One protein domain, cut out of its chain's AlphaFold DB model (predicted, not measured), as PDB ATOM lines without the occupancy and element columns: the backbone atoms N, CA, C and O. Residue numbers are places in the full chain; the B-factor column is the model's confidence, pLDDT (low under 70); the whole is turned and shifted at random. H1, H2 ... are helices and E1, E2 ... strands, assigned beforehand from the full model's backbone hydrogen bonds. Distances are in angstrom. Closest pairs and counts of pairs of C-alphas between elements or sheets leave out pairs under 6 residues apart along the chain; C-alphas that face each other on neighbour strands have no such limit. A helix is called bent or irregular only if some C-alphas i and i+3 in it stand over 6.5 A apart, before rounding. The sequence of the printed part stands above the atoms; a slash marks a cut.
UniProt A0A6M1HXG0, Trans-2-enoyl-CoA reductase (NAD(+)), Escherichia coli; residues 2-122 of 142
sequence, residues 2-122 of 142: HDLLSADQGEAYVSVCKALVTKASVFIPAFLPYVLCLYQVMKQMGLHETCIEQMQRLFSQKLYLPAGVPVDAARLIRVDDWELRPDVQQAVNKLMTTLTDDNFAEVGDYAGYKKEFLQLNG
ATOM      1  N   HIS A   2      28.522 -34.553  24.828       88.31
ATOM      2  CA  HIS A   2      29.552 -33.919  25.658       88.31
ATOM      3  C   HIS A   2      29.187 -33.937  27.151       88.31
ATOM      4  O   HIS A   2      29.896 -34.571  27.915       88.31
ATOM      5  N   ASP A   3      28.016 -33.411  27.528       89.62
ATOM      6  CA  ASP A   3      27.574 -33.373  28.935       89.62
ATOM      7  C   ASP A   3      27.511 -34.751  29.616       89.62
ATOM      8  O   ASP A   3      27.669 -34.848  30.829       89.62
ATOM      9  N   LEU A   4      27.294 -35.821  28.842       92.25
ATOM     10  CA  LEU A   4      27.284 -37.191  29.364       92.25
ATOM     11  C   LEU A   4      28.699 -37.678  29.688       92.25
ATOM     12  O   LEU A   4      28.882 -38.392  30.664       92.25
ATOM     13  N   LEU A   5      29.685 -37.303  28.872       93.81
ATOM     14  CA  LEU A   5      31.078 -37.727  29.026       93.81
ATOM     15  C   LEU A   5      31.846 -36.857  30.024       93.81
ATOM     16  O   LEU A   5      32.773 -37.347  30.663       93.81
ATOM     17  N   SER A   6      31.444 -35.595  30.205       91.69
ATOM     18  CA  SER A   6      32.098 -34.668  31.136       91.69
ATOM     19  C   SER A   6      32.087 -35.163  32.582       91.69
ATOM     20  O   SER A   6      32.994 -34.831  33.343       91.69
ATOM     21  N   ALA A   7      31.096 -35.983  32.960       92.12
ATOM     22  CA  ALA A   7      31.033 -36.628  34.273       92.12
ATOM     23  C   ALA A   7      32.266 -37.511  34.561       92.12
ATOM     24  O   ALA A   7      32.703 -37.590  35.707       92.12
ATOM     25  N   ASP A   8      32.863 -38.085  33.513       94.19
ATOM     26  CA  ASP A   8      34.033 -38.968  33.569       94.19
ATOM     27  C   ASP A   8      35.291 -38.308  32.970       94.19
ATOM     28  O   ASP A   8      36.224 -38.994  32.556       94.19
ATOM     29  N   GLN A   9      35.327 -36.969  32.905       91.25
ATOM     30  CA  GLN A   9      36.424 -36.192  32.296       91.25
ATOM     31  C   GLN A   9      36.630 -36.480  30.796       91.25
ATOM     32  O   GLN A   9      37.709 -36.245  30.247       91.25
ATOM     33  N   GLY A  10      35.601 -36.994  30.120       92.25
ATOM     34  CA  GLY A  10      35.587 -37.198  28.680       92.25
ATOM     35  C   GLY A  10      35.088 -35.972  27.919       92.25
ATOM     36  O   GLY A  10      34.329 -35.147  28.426       92.25
ATOM     37  N   GLU A  11      35.475 -35.884  26.650       93.25
ATOM     38  CA  GLU A  11      35.114 -34.789  25.754       93.25
ATOM     39  C   GLU A  11      34.489 -35.333  24.463       93.25
ATOM     40  O   GLU A  11      34.842 -36.413  23.988       93.25
ATOM     41  N   ALA A  12      33.564 -34.575  23.872       95.00
ATOM     42  CA  ALA A  12      32.996 -34.881  22.562       95.00
ATOM     43  C   ALA A  12      32.964 -33.617  21.714       95.00
ATOM     44  O   ALA A  12      32.431 -32.590  22.137       95.00
ATOM     45  N   TYR A  13      33.483 -33.732  20.495       96.06
ATOM     46  CA  TYR A  13      33.575 -32.632  19.550       96.06
ATOM     47  C   TYR A  13      33.011 -33.033  18.195       96.06
ATOM     48  O   TYR A  13      33.082 -34.192  17.785       96.06
ATOM     49  N   VAL A  14      32.500 -32.037  17.480       97.31
ATOM     50  CA  VAL A  14      32.218 -32.147  16.053       97.31
ATOM     51  C   VAL A  14      33.411 -31.564  15.304       97.31
ATOM     52  O   VAL A  14      33.830 -30.441  15.583       97.31
ATOM     53  N   SER A  15      33.957 -32.331  14.361       97.25
ATOM     54  CA  SER A  15      34.999 -31.867  13.445       97.25
ATOM     55  C   SER A  15      34.370 -31.486  12.113       97.25
ATOM     56  O   SER A  15      33.714 -32.314  11.482       97.25
ATOM     57  N   VAL A  16      34.588 -30.248  11.678       97.69
ATOM     58  CA  VAL A  16      34.202 -29.775  10.347       97.69
ATOM     59  C   VAL A  16      35.411 -29.926   9.434       97.69
ATOM     60  O   VAL A  16      36.447 -29.290   9.635       97.69
ATOM     61  N   CYS A  17      35.280 -30.832   8.473       96.62
ATOM     62  CA  CYS A  17      36.344 -31.232   7.562       96.62
ATOM     63  C   CYS A  17      36.212 -30.531   6.206       96.62
ATOM     64  O   CYS A  17      35.110 -30.181   5.782       96.62
ATOM     65  N   LYS A  18      37.341 -30.391   5.511       95.75
ATOM     66  CA  LYS A  18      37.437 -29.912   4.135       95.75
ATOM     67  C   LYS A  18      36.672 -30.817   3.165       95.75
ATOM     68  O   LYS A  18      36.531 -32.026   3.387       95.75
ATOM     69  N   ALA A  19      36.270 -30.247   2.036       94.00
ATOM     70  CA  ALA A  19      35.660 -30.948   0.923       94.00
ATOM     71  C   ALA A  19      36.639 -31.950   0.291       94.00
ATOM     72  O   ALA A  19      37.757 -31.606  -0.111       94.00
ATOM     73  N   LEU A  20      36.192 -33.204   0.200       89.75
ATOM     74  CA  LEU A  20      36.928 -34.327  -0.376       89.75
ATOM     75  C   LEU A  20      36.007 -35.215  -1.214       89.75
ATOM     76  O   LEU A  20      34.781 -35.250  -1.032       89.75
ATOM     77  N   VAL A  21      36.618 -35.975  -2.119       85.25
ATOM     78  CA  VAL A  21      35.931 -37.008  -2.896       85.25
ATOM     79  C   VAL A  21      35.619 -38.206  -2.003       85.25
ATOM     80  O   VAL A  21      36.499 -38.830  -1.417       85.25
ATOM     81  N   THR A  22      34.340 -38.556  -1.920       85.75
ATOM     82  CA  THR A  22      33.830 -39.739  -1.223       85.75
ATOM     83  C   THR A  22      32.720 -40.362  -2.062       85.75
ATOM     84  O   THR A  22      32.117 -39.691  -2.896       85.75
ATOM     85  N   LYS A  23      32.374 -41.629  -1.812       85.06
ATOM     86  CA  LYS A  23      31.280 -42.289  -2.543       85.06
ATOM     87  C   LYS A  23      29.946 -41.558  -2.394       85.06
ATOM     88  O   LYS A  23      29.122 -41.659  -3.287       85.06
ATOM     89  N   ALA A  24      29.735 -40.834  -1.296       84.38
ATOM     90  CA  ALA A  24      28.539 -40.024  -1.103       84.38
ATOM     91  C   ALA A  24      28.651 -38.665  -1.813       84.38
ATOM     92  O   ALA A  24      27.726 -38.252  -2.510       84.38
ATOM     93  N   SER A  25      29.786 -37.977  -1.663       82.81
ATOM     94  CA  SER A  25      29.935 -36.593  -2.123       82.81
ATOM     95  C   SER A  25      29.933 -36.445  -3.647       82.81
ATOM     96  O   SER A  25      29.465 -35.431  -4.155       82.81
ATOM     97  N   VAL A  26      30.348 -37.478  -4.387       82.81
ATOM     98  CA  VAL A  26      30.323 -37.492  -5.865       82.81
ATOM     99  C   VAL A  26      28.916 -37.395  -6.465       82.81
ATOM    100  O   VAL A  26      28.782 -37.037  -7.631       82.81
ATOM    101  N   PHE A  27      27.871 -37.697  -5.687       83.75
ATOM    102  CA  PHE A  27      26.476 -37.624  -6.132       83.75
ATOM    103  C   PHE A  27      25.766 -36.333  -5.713       83.75
ATOM    104  O   PHE A  27      24.593 -36.155  -6.036       83.75
ATOM    105  N   ILE A  28      26.444 -35.429  -5.000       86.94
ATOM    106  CA  ILE A  28      25.866 -34.145  -4.601       86.94
ATOM    107  C   ILE A  28      25.896 -33.199  -5.815       86.94
ATOM    108  O   ILE A  28      26.980 -32.901  -6.329       86.94
ATOM    109  N   PRO A  29      24.740 -32.693  -6.288       83.06
ATOM    110  CA  PRO A  29      24.706 -31.732  -7.387       83.06
ATOM    111  C   PRO A  29      25.560 -30.495  -7.086       83.06
ATOM    112  O   PRO A  29      25.602 -30.028  -5.951       83.06
ATOM    113  N   ALA A  30      26.241 -29.965  -8.105       82.19
ATOM    114  CA  ALA A  30      27.142 -28.804  -8.027       82.19
ATOM    115  C   ALA A  30      28.389 -28.945  -7.122       82.19
ATOM    116  O   ALA A  30      29.259 -28.077  -7.158       82.19
ATOM    117  N   PHE A  31      28.548 -30.048  -6.381       90.06
ATOM    118  CA  PHE A  31      29.747 -30.295  -5.574       90.06
ATOM    119  C   PHE A  31      30.986 -30.556  -6.442       90.06
ATOM    120  O   PHE A  31      32.084 -30.113  -6.112       90.06
ATOM    121  N   LEU A  32      30.809 -31.233  -7.582       90.19
ATOM    122  CA  LEU A  32      31.911 -31.593  -8.472       90.19
ATOM    123  C   LEU A  32      32.678 -30.365  -9.011       90.19
ATOM    124  O   LEU A  32      33.884 -30.309  -8.778       90.19
ATOM    125  N   PRO A  33      32.039 -29.360  -9.650       92.56
ATOM    126  CA  PRO A  33      32.734 -28.142 -10.081       92.56
ATOM    127  C   PRO A  33      33.534 -27.462  -8.963       92.56
ATOM    128  O   PRO A  33      34.682 -27.068  -9.176       92.56
ATOM    129  N   TYR A  34      32.952 -27.389  -7.758       94.94
ATOM    130  CA  TYR A  34      33.612 -26.800  -6.595       94.94
ATOM    131  C   TYR A  34      34.880 -27.564  -6.217       94.94
ATOM    132  O   TYR A  34      35.938 -26.955  -6.089       94.94
ATOM    133  N   VAL A  35      34.808 -28.894  -6.100       94.62
ATOM    134  CA  VAL A  35      35.971 -29.726  -5.751       94.62
ATOM    135  C   VAL A  35      37.075 -29.626  -6.796       94.62
ATOM    136  O   VAL A  35      38.238 -29.502  -6.421       94.62
ATOM    137  N   LEU A  36      36.731 -29.625  -8.088       95.19
ATOM    138  CA  LEU A  36      37.715 -29.483  -9.165       95.19
ATOM    139  C   LEU A  36      38.503 -28.174  -9.043       95.19
ATOM    140  O   LEU A  36      39.732 -28.180  -9.161       95.19
ATOM    141  N   CYS A  37      37.811 -27.065  -8.770       96.81
ATOM    142  CA  CYS A  37      38.451 -25.766  -8.577       96.81
ATOM    143  C   CYS A  37      39.234 -25.698  -7.261       96.81
ATOM    144  O   CYS A  37      40.363 -25.208  -7.234       96.81
ATOM    145  N   LEU A  38      38.650 -26.209  -6.175       97.12
ATOM    146  CA  LEU A  38      39.261 -26.219  -4.852       97.12
ATOM    147  C   LEU A  38      40.580 -26.988  -4.856       97.12
ATOM    148  O   LEU A  38      41.585 -26.480  -4.369       97.12
ATOM    149  N   TYR A  39      40.593 -28.193  -5.425       96.44
ATOM    150  CA  TYR A  39      41.793 -29.018  -5.507       96.44
ATOM    151  C   TYR A  39      42.882 -28.319  -6.314       96.44
ATOM    152  O   TYR A  39      44.018 -28.246  -5.853       96.44
ATOM    153  N   GLN A  40      42.533 -27.744  -7.468       97.00
ATOM    154  CA  GLN A  40      43.487 -27.012  -8.294       97.00
ATOM    155  C   GLN A  40      44.139 -25.861  -7.515       97.00
ATOM    156  O   GLN A  40      45.366 -25.768  -7.457       97.00
ATOM    157  N   VAL A  41      43.332 -25.014  -6.871       97.94
ATOM    158  CA  VAL A  41      43.818 -23.864  -6.091       97.94
ATOM    159  C   VAL A  41      44.654 -24.320  -4.897       97.94
ATOM    160  O   VAL A  41      45.776 -23.853  -4.708       97.94
ATOM    161  N   MET A  42      44.151 -25.264  -4.100       98.00
ATOM    162  CA  MET A  42      44.861 -25.729  -2.909       98.00
ATOM    163  C   MET A  42      46.166 -26.447  -3.265       98.00
ATOM    164  O   MET A  42      47.149 -26.277  -2.548       98.00
ATOM    165  N   LYS A  43      46.233 -27.187  -4.381       96.81
ATOM    166  CA  LYS A  43      47.483 -27.796  -4.869       96.81
ATOM    167  C   LYS A  43      48.498 -26.741  -5.294       96.81
ATOM    168  O   LYS A  43      49.653 -26.832  -4.891       96.81
ATOM    169  N   GLN A  44      48.074 -25.714  -6.033       97.00
ATOM    170  CA  GLN A  44      48.947 -24.592  -6.412       97.00
ATOM    171  C   GLN A  44      49.508 -23.849  -5.192       97.00
ATOM    172  O   GLN A  44      50.638 -23.370  -5.226       97.00
ATOM    173  N   MET A  45      48.736 -23.782  -4.107       97.75
ATOM    174  CA  MET A  45      49.130 -23.129  -2.857       97.75
ATOM    175  C   MET A  45      49.854 -24.061  -1.869       97.75
ATOM    176  O   MET A  45      50.254 -23.600  -0.801       97.75
ATOM    177  N   GLY A  46      50.018 -25.351  -2.187       97.44
ATOM    178  CA  GLY A  46      50.637 -26.335  -1.291       97.44
ATOM    179  C   GLY A  46      49.812 -26.656  -0.037       97.44
ATOM    180  O   GLY A  46      50.377 -27.016   0.990       97.44
ATOM    181  N   LEU A  47      48.488 -26.491  -0.105       97.25
ATOM    182  CA  LEU A  47      47.539 -26.687   0.999       97.25
ATOM    183  C   LEU A  47      46.648 -27.925   0.824       97.25
ATOM    184  O   LEU A  47      45.835 -28.208   1.699       97.25
ATOM    185  N   HIS A  48      46.717 -28.613  -0.319       96.25
ATOM    186  CA  HIS A  48      45.847 -29.762  -0.588       96.25
ATOM    187  C   HIS A  48      46.138 -30.913   0.370       96.25
ATOM    188  O   HIS A  48      47.289 -31.278   0.579       96.25
ATOM    189  N   GLU A  49      45.066 -31.504   0.883       95.56
ATOM    190  CA  GLU A  49      45.099 -32.671   1.753       95.56
ATOM    191  C   GLU A  49      44.066 -33.683   1.268       95.56
ATOM    192  O   GLU A  49      42.974 -33.322   0.820       95.56
ATOM    193  N   THR A  50      44.409 -34.954   1.414       92.31
ATOM    194  CA  THR A  50      43.546 -36.126   1.278       92.31
ATOM    195  C   THR A  50      42.946 -36.516   2.635       92.31
ATOM    196  O   THR A  50      43.266 -35.936   3.676       92.31
ATOM    197  N   CYS A  51      42.076 -37.535   2.662       92.25
ATOM    198  CA  CYS A  51      41.441 -38.006   3.900       92.25
ATOM    199  C   CYS A  51      42.456 -38.325   5.007       92.25
ATOM    200  O   CYS A  51      42.224 -37.980   6.165       92.25
ATOM    201  N   ILE A  52      43.570 -38.981   4.662       93.88
ATOM    202  CA  ILE A  52      44.550 -39.411   5.661       93.88
ATOM    203  C   ILE A  52      45.332 -38.228   6.230       93.88
ATOM    204  O   ILE A  52      45.485 -38.141   7.444       93.88
ATOM    205  N   GLU A  53      45.765 -37.294   5.385       95.88
ATOM    206  CA  GLU A  53      46.490 -36.087   5.803       95.88
ATOM    207  C   GLU A  53      45.612 -35.224   6.708       95.88
ATOM    208  O   GLU A  53      46.040 -34.807   7.784       95.88
ATOM    209  N   GLN A  54      44.337 -35.081   6.345       96.56
ATOM    210  CA  GLN A  54      43.365 -34.355   7.143       96.56
ATOM    211  C   GLN A  54      43.154 -34.980   8.534       96.56
ATOM    212  O   GLN A  54      43.124 -34.268   9.539       96.56
ATOM    213  N   MET A  55      43.021 -36.309   8.619       97.19
ATOM    214  CA  MET A  55      42.886 -36.990   9.913       97.19
ATOM    215  C   MET A  55      44.180 -36.909  10.724       97.19
ATOM    216  O   MET A  55      44.132 -36.652  11.926       97.19
ATOM    217  N   GLN A  56      45.339 -37.056  10.079       97.62
ATOM    218  CA  GLN A  56      46.636 -36.863  10.728       97.62
ATOM    219  C   GLN A  56      46.746 -35.462  11.332       97.62
ATOM    220  O   GLN A  56      47.126 -35.333  12.496       97.62
ATOM    221  N   ARG A  57      46.348 -34.414  10.602       97.25
ATOM    222  CA  ARG A  57      46.341 -33.036  11.107       97.25
ATOM    223  C   ARG A  57      45.346 -32.835  12.249       97.25
ATOM    224  O   ARG A  57      45.704 -32.219  13.249       97.25
ATOM    225  N   LEU A  58      44.138 -33.391  12.150       97.62
ATOM    226  CA  LEU A  58      43.154 -33.358  13.237       97.62
ATOM    227  C   LEU A  58      43.742 -33.929  14.538       97.62
ATOM    228  O   LEU A  58      43.675 -33.283  15.583       97.62
ATOM    229  N   PHE A  59      44.357 -35.109  14.485       97.19
ATOM    230  CA  PHE A  59      44.900 -35.749  15.682       97.19
ATOM    231  C   PHE A  59      46.171 -35.071  16.200       97.19
ATOM    232  O   PHE A  59      46.269 -34.788  17.393       97.19
ATOM    233  N   SER A  60      47.129 -34.787  15.316       96.25
ATOM    234  CA  SER A  60      48.449 -34.271  15.705       96.25
ATOM    235  C   SER A  60      48.463 -32.777  16.034       96.25
ATOM    236  O   SER A  60      49.292 -32.346  16.830       96.25
ATOM    237  N   GLN A  61      47.562 -31.982  15.445       96.19
ATOM    238  CA  GLN A  61      47.588 -30.517  15.554       96.19
ATOM    239  C   GLN A  61      46.323 -29.912  16.169       96.19
ATOM    240  O   GLN A  61      46.245 -28.690  16.278       96.19
ATOM    241  N   LYS A  62      45.313 -30.709  16.541       95.88
ATOM    242  CA  LYS A  62      44.083 -30.186  17.161       95.88
ATOM    243  C   LYS A  62      43.685 -30.985  18.404       95.88
ATOM    244  O   LYS A  62      43.630 -30.419  19.489       95.88
ATOM    245  N   LEU A  63      43.425 -32.286  18.271       95.69
ATOM    246  CA  LEU A  63      42.765 -33.067  19.326       95.69
ATOM    247  C   LEU A  63      43.656 -33.349  20.545       95.69
ATOM    248  O   LEU A  63      43.166 -33.340  21.669       95.69
ATOM    249  N   TYR A  64      44.951 -33.591  20.342       94.25
ATOM    250  CA  TYR A  64      45.869 -33.995  21.415       94.25
ATOM    251  C   TYR A  64      46.909 -32.925  21.766       94.25
ATOM    252  O   TYR A  64      48.035 -33.236  22.153       94.25
ATOM    253  N   LEU A  65      46.548 -31.647  21.624       94.25
ATOM    254  CA  LEU A  65      47.434 -30.550  21.996       94.25
ATOM    255  C   LEU A  65      47.504 -30.364  23.525       94.25
ATOM    256  O   LEU A  65      46.462 -30.340  24.181       94.25
ATOM    257  N   PRO A  66      48.696 -30.105  24.102       91.88
ATOM    258  CA  PRO A  66      48.835 -29.818  25.535       91.88
ATOM    259  C   PRO A  66      48.065 -28.575  26.004       91.88
ATOM    260  O   PRO A  66      47.677 -28.491  27.164       91.88
ATOM    261  N   ALA A  67      47.849 -27.607  25.107       91.56
ATOM    262  CA  ALA A  67      47.124 -26.368  25.389       91.56
ATOM    263  C   ALA A  67      45.587 -26.524  25.339       91.56
ATOM    264  O   ALA A  67      44.873 -25.542  25.533       91.56
ATOM    265  N   GLY A  68      45.085 -27.737  25.080       91.94
ATOM    266  CA  GLY A  68      43.665 -28.026  24.890       91.94
ATOM    267  C   GLY A  68      43.234 -28.023  23.420       91.94
ATOM    268  O   GLY A  68      43.986 -27.632  22.525       91.94
ATOM    269  N   VAL A  69      42.006 -28.490  23.176       96.19
ATOM    270  CA  VAL A  69      41.445 -28.650  21.827       96.19
ATOM    271  C   VAL A  69      40.968 -27.295  21.288       96.19
ATOM    272  O   VAL A  69      40.055 -26.704  21.870       96.19
ATOM    273  N   PRO A  70      41.535 -26.788  20.177       96.00
ATOM    274  CA  PRO A  70      41.108 -25.527  19.592       96.00
ATOM    275  C   PRO A  70      39.748 -25.703  18.909       96.00
ATOM    276  O   PRO A  70      39.580 -26.557  18.034       96.00
ATOM    277  N   VAL A  71      38.787 -24.864  19.288       96.88
ATOM    278  CA  VAL A  71      37.422 -24.874  18.753       96.88
ATOM    279  C   VAL A  71      36.955 -23.463  18.401       96.88
ATOM    280  O   VAL A  71      37.471 -22.481  18.936       96.88
ATOM    281  N   ASP A  72      35.984 -23.356  17.496       96.44
ATOM    282  CA  ASP A  72      35.328 -22.083  17.182       96.44
ATOM    283  C   ASP A  72      34.251 -21.696  18.218       96.44
ATOM    284  O   ASP A  72      34.045 -22.373  19.228       96.44
ATOM    285  N   ALA A  73      33.538 -20.592  17.966       96.25
ATOM    286  CA  ALA A  73      32.488 -20.088  18.855       96.25
ATOM    287  C   ALA A  73      31.313 -21.069  19.054       96.25
ATOM    288  O   ALA A  73      30.597 -20.962  20.048       96.25
ATOM    289  N   ALA A  74      31.118 -22.023  18.138       95.88
ATOM    290  CA  ALA A  74      30.111 -23.077  18.232       95.88
ATOM    291  C   ALA A  74      30.681 -24.389  18.809       95.88
ATOM    292  O   ALA A  74      29.993 -25.411  18.812       95.88
ATOM    293  N   ARG A  75      31.919 -24.365  19.324       95.25
ATOM    294  CA  ARG A  75      32.655 -25.522  19.855       95.25
ATOM    295  C   ARG A  75      32.965 -26.591  18.792       95.25
ATOM    296  O   ARG A  75      33.031 -27.784  19.096       95.25
ATOM    297  N   LEU A  76      33.166 -26.173  17.544       96.94
ATOM    298  CA  LEU A  76      33.534 -27.063  16.443       96.94
ATOM    299  C   LEU A  76      35.049 -27.065  16.236       96.94
ATOM    300  O   LEU A  76      35.679 -26.006  16.221       96.94
ATOM    301  N   ILE A  77      35.636 -28.242  16.018       97.94
ATOM    302  CA  ILE A  77      37.024 -28.346  15.557       97.94
ATOM    303  C   ILE A  77      37.039 -28.031  14.062       97.94
ATOM    304  O   ILE A  77      36.374 -28.703  13.273       97.94
ATOM    305  N   ARG A  78      37.800 -27.009  13.669       97.88
ATOM    306  CA  ARG A  78      37.905 -26.557  12.277       97.88
ATOM    307  C   ARG A  78      39.140 -27.147  11.618       97.88
ATOM    308  O   ARG A  78      40.270 -26.774  11.943       97.88
ATOM    309  N   VAL A  79      38.899 -28.100  10.725       97.69
ATOM    310  CA  VAL A  79      39.902 -28.721   9.849       97.69
ATOM    311  C   VAL A  79      39.712 -28.240   8.402       97.69
ATOM    312  O   VAL A  79      40.630 -28.275   7.597       97.69
ATOM    313  N   ASP A  80      38.549 -27.676   8.088       97.88
ATOM    314  CA  ASP A  80      38.269 -26.872   6.894       97.88
ATOM    315  C   ASP A  80      38.952 -25.485   6.901       97.88
ATOM    316  O   ASP A  80      38.781 -24.701   5.970       97.88
ATOM    317  N   ASP A  81      39.739 -25.171   7.932       97.19
ATOM    318  CA  ASP A  81      40.381 -23.872   8.145       97.19
ATOM    319  C   ASP A  81      41.269 -23.430   6.974       97.19
ATOM    320  O   ASP A  81      41.272 -22.251   6.633       97.19
ATOM    321  N   TRP A  82      41.982 -24.352   6.319       98.06
ATOM    322  CA  TRP A  82      42.780 -24.038   5.127       98.06
ATOM    323  C   TRP A  82      41.930 -23.813   3.878       98.06
ATOM    324  O   TRP A  82      42.244 -22.927   3.088       98.06
ATOM    325  N   GLU A  83      40.857 -24.583   3.710       97.75
ATOM    326  CA  GLU A  83      39.915 -24.418   2.601       97.75
ATOM    327  C   GLU A  83      39.177 -23.080   2.694       97.75
ATOM    328  O   GLU A  83      39.004 -22.398   1.685       97.75
ATOM    329  N   LEU A  84      38.767 -22.681   3.899       97.75
ATOM    330  CA  LEU A  84      37.980 -21.471   4.134       97.75
ATOM    331  C   LEU A  84      38.817 -20.197   4.289       97.75
ATOM    332  O   LEU A  84      38.266 -19.136   4.597       97.75
ATOM    333  N   ARG A  85      40.135 -20.258   4.062       98.19
ATOM    334  CA  ARG A  85      40.956 -19.045   4.025       98.19
ATOM    335  C   ARG A  85      40.421 -18.076   2.957       98.19
ATOM    336  O   ARG A  85      40.096 -18.517   1.851       98.19
ATOM    337  N   PRO A  86      40.373 -16.758   3.232       98.31
ATOM    338  CA  PRO A  86      39.833 -15.787   2.281       98.31
ATOM    339  C   PRO A  86      40.526 -15.793   0.913       98.31
ATOM    340  O   PRO A  86      39.859 -15.657  -0.108       98.31
ATOM    341  N   ASP A  87      41.847 -15.982   0.880       98.25
ATOM    342  CA  ASP A  87      42.634 -16.029  -0.355       98.25
ATOM    343  C   ASP A  87      42.344 -17.289  -1.186       98.25
ATOM    344  O   ASP A  87      42.160 -17.193  -2.401       98.25
ATOM    345  N   VAL A  88      42.208 -18.445  -0.529       98.38
ATOM    346  CA  VAL A  88      41.781 -19.702  -1.164       98.38
ATOM    347  C   VAL A  88      40.377 -19.548  -1.747       98.38
ATOM    348  O   VAL A  88      40.184 -19.767  -2.940       98.38
ATOM    349  N   GLN A  89      39.404 -19.098  -0.951       98.38
ATOM    350  CA  GLN A  89      38.018 -18.936  -1.402       98.38
ATOM    351  C   GLN A  89      37.886 -17.913  -2.536       98.38
ATOM    352  O   GLN A  89      37.124 -18.124  -3.481       98.38
ATOM    353  N   GLN A  90      38.647 -16.819  -2.501       98.25
ATOM    354  CA  GLN A  90      38.664 -15.846  -3.591       98.25
ATOM    355  C   GLN A  90      39.210 -16.455  -4.891       98.25
ATOM    356  O   GLN A  90      38.625 -16.247  -5.958       98.25
ATOM    357  N   ALA A  91      40.302 -17.219  -4.813       97.94
ATOM    358  CA  ALA A  91      40.881 -17.900  -5.967       97.94
ATOM    359  C   ALA A  91      39.941 -18.981  -6.528       97.94
ATOM    360  O   ALA A  91      39.740 -19.035  -7.741       97.94
ATOM    361  N   VAL A  92      39.300 -19.772  -5.659       97.50
ATOM    362  CA  VAL A  92      38.305 -20.783  -6.053       97.50
ATOM    363  C   VAL A  92      37.110 -20.138  -6.744       97.50
ATOM    364  O   VAL A  92      36.744 -20.568  -7.834       97.50
ATOM    365  N   ASN A  93      36.541 -19.072  -6.174       96.75
ATOM    366  CA  ASN A  93      35.417 -18.357  -6.782       96.75
ATOM    367  C   ASN A  93      35.775 -17.803  -8.163       96.75
ATOM    368  O   ASN A  93      35.008 -17.958  -9.111       96.75
ATOM    369  N   LYS A  94      36.962 -17.203  -8.307       96.81
ATOM    370  CA  LYS A  94      37.440 -16.714  -9.604       96.81
ATOM    371  C   LYS A  94      37.563 -17.853 -10.617       96.81
ATOM    372  O   LYS A  94      37.101 -17.702 -11.743       96.81
ATOM    373  N   LEU A  95      38.132 -18.989 -10.221       96.00
ATOM    374  CA  LEU A  95      38.294 -20.147 -11.099       96.00
ATOM    375  C   LEU A  95      36.937 -20.728 -11.526       96.00
ATOM    376  O   LEU A  95      36.707 -20.958 -12.712       96.00
ATOM    377  N   MET A  96      36.002 -20.840 -10.578       95.12
ATOM    378  CA  MET A  96      34.625 -21.280 -10.808       95.12
ATOM    379  C   MET A  96      33.895 -20.424 -11.847       95.12
ATOM    380  O   MET A  96      33.180 -20.975 -12.677       95.12
ATOM    381  N   THR A  97      34.094 -19.098 -11.867       95.50
ATOM    382  CA  THR A  97      33.464 -18.234 -12.892       95.50
ATOM    383  C   THR A  97      33.969 -18.472 -14.314       95.50
ATOM    384  O   THR A  97      33.311 -18.067 -15.269       95.50
ATOM    385  N   THR A  98      35.133 -19.107 -14.464       94.75
ATOM    386  CA  THR A  98      35.739 -19.408 -15.770       94.75
ATOM    387  C   THR A  98      35.511 -20.847 -16.219       94.75
ATOM    388  O   THR A  98      35.820 -21.177 -17.363       94.75
ATOM    389  N   LEU A  99      34.995 -21.698 -15.329       93.62
ATOM    390  CA  LEU A  99      34.809 -23.116 -15.584       93.62
ATOM    391  C   LEU A  99      33.576 -23.341 -16.470       93.62
ATOM    392  O   LEU A  99      32.486 -22.850 -16.183       93.62
ATOM    393  N   THR A 100      33.765 -24.099 -17.542       94.69
ATOM    394  CA  THR A 100      32.738 -24.479 -18.513       94.69
ATOM    395  C   THR A 100      32.807 -25.976 -18.793       94.69
ATOM    396  O   THR A 100      33.805 -26.638 -18.497       94.69
ATOM    397  N   ASP A 101      31.756 -26.507 -19.416       92.62
ATOM    398  CA  ASP A 101      31.680 -27.916 -19.817       92.62
ATOM    399  C   ASP A 101      32.804 -28.323 -20.789       92.62
ATOM    400  O   ASP A 101      33.193 -29.488 -20.828       92.62
ATOM    401  N   ASP A 102      33.372 -27.363 -21.524       95.88
ATOM    402  CA  ASP A 102      34.445 -27.610 -22.490       95.88
ATOM    403  C   ASP A 102      35.850 -27.536 -21.870       95.88
ATOM    404  O   ASP A 102      36.780 -28.141 -22.397       95.88
ATOM    405  N   ASN A 103      36.032 -26.805 -20.759       94.88
ATOM    406  CA  ASN A 103      37.363 -26.500 -20.211       94.88
ATOM    407  C   ASN A 103      37.625 -27.060 -18.801       94.88
ATOM    408  O   ASN A 103      38.738 -26.919 -18.284       94.88
ATOM    409  N   PHE A 104      36.636 -27.699 -18.165       93.31
ATOM    410  CA  PHE A 104      36.731 -28.138 -16.765       93.31
ATOM    411  C   PHE A 104      37.945 -29.033 -16.482       93.31
ATOM    412  O   PHE A 104      38.474 -29.013 -15.371       93.31
ATOM    413  N   ALA A 105      38.381 -29.820 -17.472       92.44
ATOM    414  CA  ALA A 105      39.512 -30.731 -17.342       92.44
ATOM    415  C   ALA A 105      40.880 -30.035 -17.419       92.44
ATOM    416  O   ALA A 105      41.866 -30.592 -16.944       92.44
ATOM    417  N   GLU A 106      40.935 -28.846 -18.019       92.00
ATOM    418  CA  GLU A 106      42.150 -28.038 -18.156       92.00
ATOM    419  C   GLU A 106      42.289 -27.047 -16.996       92.00
ATOM    420  O   GLU A 106      43.379 -26.830 -16.469       92.00
ATOM    421  N   VAL A 107      41.165 -26.437 -16.612       92.25
ATOM    422  CA  VAL A 107      41.103 -25.367 -15.612       92.25
ATOM    423  C   VAL A 107      41.014 -25.929 -14.193       92.25
ATOM    424  O   VAL A 107      41.628 -25.384 -13.277       92.25
ATOM    425  N   GLY A 108      40.254 -27.009 -14.002       92.31
ATOM    426  CA  GLY A 108      40.119 -27.710 -12.729       92.31
ATOM    427  C   GLY A 108      40.979 -28.969 -12.665       92.31
ATOM    428  O   GLY A 108      41.445 -29.492 -13.675       92.31
ATOM    429  N   ASP A 109      41.147 -29.515 -11.463       94.19
ATOM    430  CA  ASP A 109      41.938 -30.730 -11.254       94.19
ATOM    431  C   ASP A 109      41.127 -32.012 -11.528       94.19
ATOM    432  O   ASP A 109      40.896 -32.851 -10.652       94.19
ATOM    433  N   TYR A 110      40.659 -32.178 -12.767       94.38
ATOM    434  CA  TYR A 110      39.887 -33.364 -13.150       94.38
ATOM    435  C   TYR A 110      40.722 -34.645 -13.117       94.38
ATOM    436  O   TYR A 110      40.227 -35.699 -12.713       94.38
ATOM    437  N   ALA A 111      41.998 -34.567 -13.505       93.56
ATOM    438  CA  ALA A 111      42.901 -35.712 -13.474       93.56
ATOM    439  C   ALA A 111      43.118 -36.221 -12.039       93.56
ATOM    440  O   ALA A 111      42.997 -37.425 -11.792       93.56
ATOM    441  N   GLY A 112      43.376 -35.315 -11.087       91.56
ATOM    442  CA  GLY A 112      43.496 -35.650  -9.671       91.56
ATOM    443  C   GLY A 112      42.191 -36.186  -9.093       91.56
ATOM    444  O   GLY A 112      42.196 -37.258  -8.492       91.56
ATOM    445  N   TYR A 113      41.066 -35.516  -9.362       92.12
ATOM    446  CA  TYR A 113      39.738 -35.986  -8.958       92.12
ATOM    447  C   TYR A 113      39.447 -37.410  -9.458       92.12
ATOM    448  O   TYR A 113      39.048 -38.278  -8.681       92.12
ATOM    449  N   LYS A 114      39.675 -37.682 -10.750       92.44
ATOM    450  CA  LYS A 114      39.439 -39.001 -11.351       92.44
ATOM    451  C   LYS A 114      40.339 -40.065 -10.726       92.44
ATOM    452  O   LYS A 114      39.868 -41.173 -10.475       92.44
ATOM    453  N   LYS A 115      41.610 -39.742 -10.463       92.75
ATOM    454  CA  LYS A 115      42.539 -40.652  -9.779       92.75
ATOM    455  C   LYS A 115      42.041 -40.987  -8.371       92.75
ATOM    456  O   LYS A 115      41.933 -42.167  -8.054       92.75
ATOM    457  N   GLU A 116      41.675 -39.986  -7.570       90.69
ATOM    458  CA  GLU A 116      41.143 -40.196  -6.213       90.69
ATOM    459  C   GLU A 116      39.842 -41.017  -6.231       90.69
ATOM    460  O   GLU A 116      39.679 -41.946  -5.441       90.69
ATOM    461  N   PHE A 117      38.942 -40.747  -7.181       91.12
ATOM    462  CA  PHE A 117      37.720 -41.530  -7.369       91.12
ATOM    463  C   PHE A 117      38.005 -43.004  -7.694       91.12
ATOM    464  O   PHE A 117      37.364 -43.901  -7.141       91.12
ATOM    465  N   LEU A 118      38.956 -43.276  -8.593       93.69
ATOM    466  CA  LEU A 118      39.350 -44.641  -8.946       93.69
ATOM    467  C   LEU A 118      39.986 -45.356  -7.752       93.69
ATOM    468  O   LEU A 118      39.594 -46.482  -7.443       93.69
ATOM    469  N   GLN A 119      40.882 -44.680  -7.032       92.88
ATOM    470  CA  GLN A 119      41.551 -45.226  -5.851       92.88
ATOM    471  C   GLN A 119      40.569 -45.550  -4.724       92.88
ATOM    472  O   GLN A 119      40.672 -46.610  -4.107       92.88
ATOM    473  N   LEU A 120      39.537 -44.724  -4.524       90.12
ATOM    474  CA  LEU A 120      38.445 -45.011  -3.588       90.12
ATOM    475  C   LEU A 120      37.684 -46.309  -3.923       90.12
ATOM    476  O   LEU A 120      37.054 -46.912  -3.052       90.12
ATOM    477  N   ASN A 121      37.726 -46.740  -5.183       91.62
ATOM    478  CA  ASN A 121      37.100 -47.967  -5.665       91.62
ATOM    479  C   ASN A 121      38.103 -49.115  -5.891       91.62
ATOM    480  O   ASN A 121      37.714 -50.145  -6.433       91.62
ATOM    481  N   GLY A 122      39.363 -48.968  -5.464       93.00
ATOM    482  CA  GLY A 122      40.396 -50.006  -5.591       93.00
ATOM    483  C   GLY A 122      41.168 -50.001  -6.918       93.00
ATOM    484  O   GLY A 122      41.933 -50.924  -7.193       93.00
TER     485      GLY A 122
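AT A GLANCE: This is residues 2 to 122 of the 142 residues of the protein "Trans-2-enoyl-CoA reductase (NAD(+))" of Escherichia coli (UniProt A0A6M1HXG0). An elongated model has H2 and H4 crossing steeply in a helical part, with H5 and H6 on H2, and a thinner part where the short strands E1 and E2 pair, the end of H3 near them and H1 far out. The printed part has 121 residues, mostly helix, in the order H1 E1 H2 H3 E2 H4 H5 H6; the sheet, E1 beside E2, is parallel. It is only just loose, close to compact, with a radius of gyration of the C-alphas of 16.8 A and spans of 57 by 34 by 24 A.

HOW THE PARTS SIT: H1, residues 2 to 8, touches no helix. E1, residues 14 to 16, and E2, residues 76 to 78, are parallel at 31 degrees, with N 16 and O 77 2.8 A apart, within hydrogen-bond range. With H2, residues 31 to 44, and H3, residues 51 to 63, they form a strand-helix-strand unit, two parallel strands with helices between along the chain. H3 is only just irregular, C-alphas 60 and 63 being 6.8 A apart; its closest C-alpha pair with E2 is Lys 62 and Ile 77, 7.5 A. H2, the hub, touches H4, residues 86 to 98, at a steep tilt of 58 degrees, opposite ways, closest at C-alphas of Cys 37 and Val 92, 5.6 A. It touches H5, residues 104 to 107, at C-alphas of Cys 37 and Val 107, 7.5 A. With residues 35 to 36 alone it only just touches H6, residues 110 to 120, over 3 pairs of C-alphas within 8 A, closest Leu 36 and Tyr 110, 6.0 A, about perpendicular at 73 degrees. Every O i to N i+4 pair is within hydrogen-bond range in H2 and H6; H3 and H4 each have 8 of 9, H1 has 1 of 3 and 2 of 4 O i to N i+3 pairs, and H5 is too short for an i+4 pair.

IN THESE COORDINATES: H1 begins at C-alpha 2, (29.552, -33.919, 25.658), and H6 ends at C-alpha 120, (38.445, -45.011, -3.588). From first to last C-alpha H2 measures 20.0 A, H4 18.9 A, H3 16.3 A and H6 15.1 A.

THE WHOLE: The C-alphas of Ala 7 and Asp 102, the two farthest apart, are 57.6 A apart. The links E1 to H2 and H3 to E2 are long. The printed part has no cut, and no printed residue is under 70 in pLDDT.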